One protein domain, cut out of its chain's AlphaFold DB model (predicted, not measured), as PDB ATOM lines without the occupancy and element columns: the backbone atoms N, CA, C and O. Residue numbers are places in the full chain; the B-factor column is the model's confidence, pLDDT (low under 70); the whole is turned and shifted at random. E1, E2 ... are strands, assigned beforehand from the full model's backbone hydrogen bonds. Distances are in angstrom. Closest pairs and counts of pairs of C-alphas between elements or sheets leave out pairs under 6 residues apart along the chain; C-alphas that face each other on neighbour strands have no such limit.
ATOM      1  N   CYS A   3     -10.264 -29.865   8.971       94.25
ATOM      2  CA  CYS A   3      -9.546 -30.200  10.199       94.25
ATOM      3  C   CYS A   3     -10.332 -31.240  10.991       94.25
ATOM      4  O   CYS A   3     -11.563 -31.247  10.957       94.25
ATOM      5  N   GLU A   4      -9.622 -32.104  11.710       94.38
ATOM      6  CA  GLU A   4     -10.238 -33.044  12.631       94.38
ATOM      7  C   GLU A   4      -9.821 -32.794  14.073       94.38
ATOM      8  O   GLU A   4      -8.659 -32.499  14.357       94.38
ATOM      9  N   PHE A   5     -10.761 -33.008  14.988       94.38
ATOM     10  CA  PHE A   5     -10.522 -32.950  16.421       94.38
ATOM     11  C   PHE A   5     -11.370 -33.978  17.170       94.38
ATOM     12  O   PHE A   5     -12.299 -34.562  16.610       94.38
ATOM     13  N   CYS A   6     -11.019 -34.225  18.428       94.19
ATOM     14  CA  CYS A   6     -11.822 -35.038  19.336       94.19
ATOM     15  C   CYS A   6     -12.598 -34.128  20.285       94.19
ATOM     16  O   CYS A   6     -12.046 -33.152  20.796       94.19
ATOM     17  N   LEU A   7     -13.858 -34.470  20.533       93.88
ATOM     18  CA  LEU A   7     -14.624 -33.904  21.636       93.88
ATOM     19  C   LEU A   7     -13.990 -34.311  22.985       93.88
ATOM     20  O   LEU A   7     -13.299 -35.334  23.043       93.88
ATOM     21  N   PRO A   8     -14.200 -33.533  24.062       89.88
ATOM     22  CA  PRO A   8     -13.752 -33.916  25.401       89.88
ATOM     23  C   PRO A   8     -14.373 -35.241  25.856       89.88
ATOM     24  O   PRO A   8     -13.667 -36.117  26.349       89.88
ATOM     25  N   ASP A   9     -15.672 -35.397  25.598       90.19
ATOM     26  CA  ASP A   9     -16.460 -36.561  25.988       90.19
ATOM     27  C   ASP A   9     -16.759 -37.469  24.790       90.19
ATOM     28  O   ASP A   9     -16.791 -37.032  23.635       90.19
ATOM     29  N   GLN A  10     -16.984 -38.752  25.075       91.69
ATOM     30  CA  GLN A  10     -17.404 -39.757  24.099       91.69
ATOM     31  C   GLN A  10     -18.888 -40.059  24.302       91.69
ATOM     32  O   GLN A  10     -19.273 -40.530  25.372       91.69
ATOM     33  N   CYS A  11     -19.714 -39.841  23.276       89.31
ATOM     34  CA  CYS A  11     -21.150 -40.112  23.357       89.31
ATOM     35  C   CYS A  11     -21.551 -41.260  22.417       89.31
ATOM     36  O   CYS A  11     -21.211 -41.273  21.233       89.31
ATOM     37  N   SER A  12     -22.281 -42.243  22.946       89.94
ATOM     38  CA  SER A  12     -22.790 -43.413  22.208       89.94
ATOM     39  C   SER A  12     -24.307 -43.596  22.347       89.94
ATOM     40  O   SER A  12     -24.855 -44.621  21.952       89.94
ATOM     41  N   ASP A  13     -25.000 -42.586  22.873       91.62
ATOM     42  CA  ASP A  13     -26.440 -42.571  23.161       91.62
ATOM     43  C   ASP A  13     -27.324 -42.224  21.944       91.62
ATOM     44  O   ASP A  13     -28.541 -42.089  22.065       91.62
ATOM     45  N   GLY A  14     -26.726 -42.089  20.756       88.94
ATOM     46  CA  GLY A  14     -27.417 -41.753  19.508       88.94
ATOM     47  C   GLY A  14     -27.553 -40.253  19.234       88.94
ATOM     48  O   GLY A  14     -28.042 -39.880  18.161       88.94
ATOM     49  N   THR A  15     -27.086 -39.398  20.146       93.81
ATOM     50  CA  THR A  15     -26.960 -37.960  19.894       93.81
ATOM     51  C   THR A  15     -25.858 -37.662  18.871       93.81
ATOM     52  O   THR A  15     -25.058 -38.517  18.485       93.81
ATOM     53  N   PHE A  16     -25.851 -36.434  18.362       94.88
ATOM     54  CA  PHE A  16     -24.848 -35.958  17.422       94.88
ATOM     55  C   PHE A  16     -24.446 -34.528  17.757       94.88
ATOM     56  O   PHE A  16     -25.276 -33.623  17.719       94.88
ATOM     57  N   THR A  17     -23.167 -34.304  18.020       96.12
ATOM     58  CA  THR A  17     -22.635 -32.969  18.277       96.12
ATOM     59  C   THR A  17     -22.342 -32.246  16.970       96.12
ATOM     60  O   THR A  17     -21.433 -32.613  16.222       96.12
ATOM     61  N   ASP A  18     -23.111 -31.205  16.689       95.31
ATOM     62  CA  ASP A  18     -22.836 -30.273  15.610       95.31
ATOM     63  C   ASP A  18     -21.757 -29.255  16.013       95.31
ATOM     64  O   ASP A  18     -21.547 -28.986  17.201       95.31
ATOM     65  N   VAL A  19     -21.053 -28.702  15.025       95.81
ATOM     66  CA  VAL A  19     -19.904 -27.815  15.237       95.81
ATOM     67  C   VAL A  19     -20.051 -26.573  14.374       95.81
ATOM     68  O   VAL A  19     -20.046 -26.645  13.147       95.81
ATOM     69  N   THR A  20     -20.111 -25.414  15.026       95.88
ATOM     70  CA  THR A  20     -20.039 -24.113  14.355       95.88
ATOM     71  C   THR A  20     -18.625 -23.564  14.463       95.88
ATOM     72  O   THR A  20     -18.061 -23.489  15.555       95.88
ATOM     73  N   VAL A  21     -18.051 -23.155  13.332       96.75
ATOM     74  CA  VAL A  21     -16.724 -22.530  13.296       96.75
ATOM     75  C   VAL A  21     -16.867 -21.011  13.351       96.75
ATOM     76  O   VAL A  21     -17.645 -20.417  12.603       96.75
ATOM     77  N   LEU A  22     -16.082 -20.368  14.215       96.06
ATOM     78  CA  LEU A  22     -16.005 -18.922  14.372       96.06
ATOM     79  C   LEU A  22     -14.662 -18.399  13.845       96.06
ATOM     80  O   LEU A  22     -13.595 -18.841  14.268       96.06
ATOM     81  N   GLY A  23     -14.704 -17.418  12.944       93.69
ATOM     82  CA  GLY A  23     -13.546 -16.630  12.521       93.69
ATOM     83  C   GLY A  23     -13.652 -15.208  13.068       93.69
ATOM     84  O   GLY A  23     -14.622 -14.512  12.775       93.69
ATOM     85  N   ASN A  24     -12.669 -14.761  13.858       89.44
ATOM     86  CA  ASN A  24     -12.707 -13.465  14.559       89.44
ATOM     87  C   ASN A  24     -14.011 -13.264  15.365       89.44
ATOM     88  O   ASN A  24     -14.646 -12.212  15.283       89.44
ATOM     89  N   GLY A  25     -14.450 -14.307  16.080       92.25
ATOM     90  CA  GLY A  25     -15.666 -14.288  16.902       92.25
ATOM     91  C   GLY A  25     -16.993 -14.347  16.136       92.25
ATOM     92  O   GLY A  25     -18.046 -14.315  16.765       92.25
ATOM     93  N   LYS A  26     -16.983 -14.445  14.798       94.94
ATOM     94  CA  LYS A  26     -18.203 -14.523  13.977       94.94
ATOM     95  C   LYS A  26     -18.346 -15.892  13.313       94.94
ATOM     96  O   LYS A  26     -17.340 -16.398  12.814       94.94
ATOM     97  N   PRO A  27     -19.564 -16.462  13.235       95.56
ATOM     98  CA  PRO A  27     -19.802 -17.683  12.477       95.56
ATOM     99  C   PRO A  27     -19.364 -17.541  11.023       95.56
ATOM    100  O   PRO A  27     -19.634 -16.529  10.372       95.56
ATOM    101  N   ILE A  28     -18.688 -18.567  10.520       96.12
ATOM    102  CA  ILE A  28     -18.360 -18.719   9.103       96.12
ATOM    103  C   ILE A  28     -19.032 -19.979   8.568       96.12
ATOM    104  O   ILE A  28     -19.323 -20.894   9.331       96.12
ATOM    105  N   ALA A  29     -19.263 -20.035   7.254       95.94
ATOM    106  CA  ALA A  29     -19.835 -21.222   6.625       95.94
ATOM    107  C   ALA A  29     -18.972 -22.450   6.952       95.94
ATOM    108  O   ALA A  29     -17.799 -22.527   6.554       95.94
ATOM    109  N   SER A  30     -19.565 -23.387   7.687       96.56
ATOM    110  CA  SER A  30     -18.940 -24.617   8.146       96.56
ATOM    111  C   SER A  30     -19.928 -25.770   8.094       96.56
ATOM    112  O   SER A  30     -21.131 -25.573   8.212       96.56
ATOM    113  N   GLN A  31     -19.415 -26.981   7.934       96.62
ATOM    114  CA  GLN A  31     -20.194 -28.206   8.038       96.62
ATOM    115  C   GLN A  31     -19.331 -29.318   8.627       96.62
ATOM    116  O   GLN A  31     -18.105 -29.308   8.480       96.62
ATOM    117  N   ILE A  32     -19.979 -30.296   9.250       96.31
ATOM    118  CA  ILE A  32     -19.340 -31.561   9.604       96.31
ATOM    119  C   ILE A  32     -19.433 -32.502   8.409       96.31
ATOM    120  O   ILE A  32     -20.494 -32.630   7.801       96.31
ATOM    121  N   GLU A  33     -18.333 -33.183   8.114       96.31
ATOM    122  CA  GLU A  33     -18.284 -34.291   7.158       96.31
ATOM    123  C   GLU A  33     -17.865 -35.584   7.865       96.31
ATOM    124  O   GLU A  33     -17.429 -35.561   9.019       96.31
ATOM    125  N   GLN A  34     -17.987 -36.723   7.182       94.50
ATOM    126  CA  GLN A  34     -17.502 -38.002   7.678       94.50
ATOM    127  C   GLN A  34     -16.005 -37.921   8.008       94.50
ATOM    128  O   GLN A  34     -15.144 -37.692   7.148       94.50
ATOM    129  N   GLN A  35     -15.705 -38.134   9.285       93.94
ATOM    130  CA  GLN A  35     -14.350 -38.258   9.786       93.94
ATOM    131  C   GLN A  35     -13.653 -39.496   9.208       93.94
ATOM    132  O   GLN A  35     -14.294 -40.476   8.827       93.94
ATOM    133  N   HIS A  36     -12.325 -39.466   9.167       92.75
ATOM    134  CA  HIS A  36     -11.506 -40.609   8.758       92.75
ATOM    135  C   HIS A  36     -11.640 -41.792   9.724       92.75
ATOM    136  O   HIS A  36     -11.450 -42.941   9.333       92.75
ATOM    137  N   SER A  37     -11.972 -41.513  10.987       92.12
ATOM    138  CA  SER A  37     -12.284 -42.545  11.971       92.12
ATOM    139  C   SER A  37     -13.602 -43.256  11.638       92.12
ATOM    140  O   SER A  37     -14.615 -42.620  11.363       92.12
ATOM    141  N   ASN A  38     -13.612 -44.582  11.749       91.81
ATOM    142  CA  ASN A  38     -14.825 -45.396  11.607       91.81
ATOM    143  C   ASN A  38     -15.440 -45.787  12.960       91.81
ATOM    144  O   ASN A  38     -16.287 -46.677  13.016       91.81
ATOM    145  N   LEU A  39     -15.013 -45.155  14.061       91.62
ATOM    146  CA  LEU A  39     -15.628 -45.385  15.366       91.62
ATOM    147  C   LEU A  39     -17.105 -44.970  15.323       91.62
ATOM    148  O   LEU A  39     -17.430 -43.836  14.966       91.62
ATOM    149  N   ALA A  40     -17.988 -45.891  15.708       90.00
ATOM    150  CA  ALA A  40     -19.437 -45.700  15.725       90.00
ATOM    151  C   ALA A  40     -19.903 -44.951  16.989       90.00
ATOM    152  O   ALA A  40     -20.794 -45.407  17.700       90.00
ATOM    153  N   LEU A  41     -19.255 -43.827  17.292       91.88
ATOM    154  CA  LEU A  41     -19.544 -42.984  18.448       91.88
ATOM    155  C   LEU A  41     -19.280 -41.512  18.117       91.88
ATOM    156  O   LEU A  41     -18.449 -41.177  17.266       91.88
ATOM    157  N   ASP A  42     -19.998 -40.629  18.795       94.00
ATOM    158  CA  ASP A  42     -19.903 -39.188  18.635       94.00
ATOM    159  C   ASP A  42     -18.698 -38.651  19.417       94.00
ATOM    160  O   ASP A  42     -18.775 -38.382  20.612       94.00
ATOM    161  N   TRP A  43     -17.543 -38.564  18.750       94.62
ATOM    162  CA  TRP A  43     -16.298 -38.106  19.385       94.62
ATOM    163  C   TRP A  43     -15.343 -37.434  18.412       94.62
ATOM    164  O   TRP A  43     -14.984 -36.273  18.585       94.62
ATOM    165  N   ARG A  44     -14.930 -38.146  17.358       95.50
ATOM    166  CA  ARG A  44     -14.053 -37.576  16.335       95.50
ATOM    167  C   ARG A  44     -14.895 -36.771  15.350       95.50
ATOM    168  O   ARG A  44     -15.796 -37.316  14.718       95.50
ATOM    169  N   LYS A  45     -14.579 -35.487  15.200       95.56
ATOM    170  CA  LYS A  45     -15.270 -34.557  14.306       95.56
ATOM    171  C   LYS A  45     -14.342 -34.098  13.207       95.56
ATOM    172  O   LYS A  45     -13.242 -33.634  13.495       95.56
ATOM    173  N   ARG A  46     -14.806 -34.181  11.960       96.44
ATOM    174  CA  ARG A  46     -14.170 -33.544  10.809       96.44
ATOM    175  C   ARG A  46     -14.990 -32.341  10.396       96.44
ATOM    176  O   ARG A  46     -16.129 -32.481   9.964       96.44
ATOM    177  N   ILE A  47     -14.392 -31.167  10.519       95.94
ATOM    178  CA  ILE A  47     -15.004 -29.910  10.118       95.94
ATOM    179  C   ILE A  47     -14.424 -29.440   8.796       95.94
ATOM    180  O   ILE A  47     -13.213 -29.479   8.564       95.94
ATOM    181  N   VAL A  48     -15.307 -28.950   7.941       96.56
ATOM    182  CA  VAL A  48     -14.966 -28.294   6.686       96.56
ATOM    183  C   VAL A  48     -15.537 -26.892   6.738       96.56
ATOM    184  O   VAL A  48     -16.695 -26.706   7.093       96.56
ATOM    185  N   PHE A  49     -14.723 -25.889   6.415       95.50
ATOM    186  CA  PHE A  49     -15.139 -24.487   6.461       95.50
ATOM    187  C   PHE A  49     -14.461 -23.644   5.384       95.50
ATOM    188  O   PHE A  49     -13.327 -23.915   4.953       95.50
ATOM    189  N   LYS A  50     -15.169 -22.605   4.935       92.25
ATOM    190  CA  LYS A  50     -14.687 -21.664   3.919       92.25
ATOM    191  C   LYS A  50     -14.140 -20.407   4.586       92.25
ATOM    192  O   LYS A  50     -14.828 -19.744   5.352       92.25
ATOM    193  N   THR A  51     -12.895 -20.062   4.273       91.94
ATOM    194  CA  THR A  51     -12.229 -18.871   4.810       91.94
ATOM    195  C   THR A  51     -11.127 -18.392   3.868       91.94
ATOM    196  O   THR A  51     -10.688 -19.136   2.989       91.94
ATOM    197  N   ARG A  52     -10.667 -17.155   4.066       90.12
ATOM    198  CA  ARG A  52      -9.484 -16.583   3.416       90.12
ATOM    199  C   ARG A  52      -8.396 -16.407   4.468       90.12
ATOM    200  O   ARG A  52      -8.553 -15.608   5.389       90.12
ATOM    201  N   LEU A  53      -7.298 -17.141   4.323       89.00
ATOM    202  CA  LEU A  53      -6.148 -17.031   5.218       89.00
ATOM    203  C   LEU A  53      -5.265 -15.846   4.815       89.00
ATOM    204  O   LEU A  53      -5.125 -15.536   3.631       89.00
ATOM    205  N   LYS A  54      -4.663 -15.188   5.808       85.88
ATOM    206  CA  LYS A  54      -3.641 -14.165   5.564       85.88
ATOM    207  C   LYS A  54      -2.309 -14.863   5.216       85.88
ATOM    208  O   LYS A  54      -1.943 -15.806   5.924       85.88
ATOM    209  N   PRO A  55      -1.571 -14.424   4.179       83.06
ATOM    210  CA  PRO A  55      -0.283 -15.017   3.811       83.06
ATOM    211  C   PRO A  55       0.732 -15.005   4.962       83.06
ATOM    212  O   PRO A  55       0.768 -14.048   5.736       83.06
ATOM    213  N   GLY A  56       1.551 -16.059   5.060       82.62
ATOM    214  CA  GLY A  56       2.672 -16.142   6.008       82.62
ATOM    215  C   GLY A  56       2.277 -16.025   7.483       82.62
ATOM    216  O   GLY A  56       3.073 -15.552   8.289       82.62
ATOM    217  N   SER A  57       1.041 -16.381   7.839       86.44
ATOM    218  CA  SER A  57       0.501 -16.153   9.179       86.44
ATOM    219  C   SER A  57      -0.199 -17.382   9.746       86.44
ATOM    220  O   SER A  57      -0.680 -18.242   9.008       86.44
ATOM    221  N   VAL A  58      -0.314 -17.412  11.071       87.56
ATOM    222  CA  VAL A  58      -1.189 -18.343  11.788       87.56
ATOM    223  C   VAL A  58      -2.536 -17.662  12.023       87.56
ATOM    224  O   VAL A  58      -2.591 -16.526  12.499       87.56
ATOM    225  N   SER A  59      -3.624 -18.352  11.677       88.38
ATOM    226  CA  SER A  59      -5.001 -17.909  11.921       88.38
ATOM    227  C   SER A  59      -5.678 -18.852  12.911       88.38
ATOM    228  O   SER A  59      -5.600 -20.068  12.749       88.38
ATOM    229  N   ARG A  60      -6.352 -18.289  13.917       90.06
ATOM    230  CA  ARG A  60      -7.147 -19.038  14.894       90.06
ATOM    231  C   ARG A  60      -8.613 -19.059  14.468       90.06
ATOM    232  O   ARG A  60      -9.154 -18.028  14.070       90.06
ATOM    233  N   PHE A  61      -9.228 -20.228  14.593       92.94
ATOM    234  CA  PHE A  61     -10.663 -20.432  14.448       92.94
ATOM    235  C   PHE A  61     -11.156 -21.158  15.692       92.94
ATOM    236  O   PHE A  61     -10.537 -22.133  16.114       92.94
ATOM    237  N   ASP A  62     -12.243 -20.672  16.276       93.69
ATOM    238  CA  ASP A  62     -12.841 -21.278  17.461       93.69
ATOM    239  C   ASP A  62     -14.012 -22.168  17.042       93.69
ATOM    240  O   ASP A  62     -14.689 -21.888  16.054       93.69
ATOM    241  N   CYS A  63     -14.246 -23.253  17.773       94.06
ATOM    242  CA  CYS A  63     -15.361 -24.163  17.522       94.06
ATOM    243  C   CYS A  63     -16.336 -24.097  18.693       94.06
ATOM    244  O   CYS A  63     -15.928 -24.250  19.843       94.06
ATOM    245  N   THR A  64     -17.618 -23.905  18.403       94.69
ATOM    246  CA  THR A  64     -18.693 -24.055  19.385       94.69
ATOM    247  C   THR A  64     -19.486 -25.319  19.088       94.69
ATOM    248  O   THR A  64     -19.694 -25.687  17.931       94.69
ATOM    249  N   LEU A  65     -19.883 -26.010  20.154       95.38
ATOM    250  CA  LEU A  65     -20.501 -27.328  20.092       95.38
ATOM    251  C   LEU A  65     -21.990 -27.222  20.403       95.38
ATOM    252  O   LEU A  65     -22.382 -26.524  21.338       95.38
ATOM    253  N   LYS A  66     -22.816 -27.939  19.642       95.31
ATOM    254  CA  LYS A  66     -24.253 -28.052  19.897       95.31
ATOM    255  C   LYS A  66     -24.689 -29.501  19.766       95.31
ATOM    256  O   LYS A  66     -24.650 -30.060  18.676       95.31
ATOM    257  N   VAL A  67     -25.163 -30.095  20.854       96.06
ATOM    258  CA  VAL A  67     -25.709 -31.456  20.821       96.06
ATOM    259  C   VAL A  67     -27.081 -31.444  20.144       96.06
ATOM    260  O   VAL A  67     -27.954 -30.639  20.476       96.06
ATOM    261  N   LEU A  68     -27.259 -32.329  19.170       96.00
ATOM    262  CA  LEU A  68     -28.511 -32.606  18.479       96.00
ATOM    263  C   LEU A  68     -28.986 -34.015  18.834       96.00
ATOM    264  O   LEU A  68     -28.183 -34.919  19.046       96.00
ATOM    265  N   ASN A  69     -30.300 -34.236  18.785       95.44
ATOM    266  CA  ASN A  69     -30.887 -35.550  19.078       95.44
ATOM    267  C   ASN A  69     -30.476 -36.644  18.075       95.44
ATOM    268  O   ASN A  69     -30.645 -37.820  18.365       95.44
TER     269      ASN A  69
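Overview. This is residues 3 to 69 of the 452 residues of a protein of Planctomycetes bacterium (UniProt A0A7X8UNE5). A strongly twisted sheet, E1-E4-E3, and a two-stranded sheet, E2-E5, make a small sandwich, two sheets face to face with strands crossed at 35 degrees; residues 53 to 58 stick out as a free loop. The printed part has 67 residues, no named helix and strands E1 to E5 in chain order, both sheets antiparallel: all strand. It is only just compact, close to loose, with a radius of gyration of the C-alphas of 13.1 A and spans of 41 by 22 by 18 A.

Arrangement. E4, residues 42 to 49, is antiparallel to edge strands E1, residues 3 to 11, and E3, residues 30 to 33. N 5 and O 45 are 3.0 A apart, N 31 and O 48 2.9 A, within hydrogen-bond range. E1 bends by 82 degrees at residue 8; E3 and E4 form a hairpin. E2, residues 16 to 23, is antiparallel to E5, residues 61 to 68, with N 18 and O 66 within range at 2.8 A. The closest C-alphas of E2 and E3, Val 21 and Ser 30, are 6.0 A apart.

Along the chain. E1 begins at C-alpha 3 (-9.546, -30.200, 10.199) and measures 20.2 A, E2 22.9 A. E5, 22.0 A, ends at C-alpha 68 (-28.511, -32.606, 18.479).

Size, cuts and confidence. The printed part has no cut. The link E4 to E5 is long. No printed residue is under 70 in pLDDT.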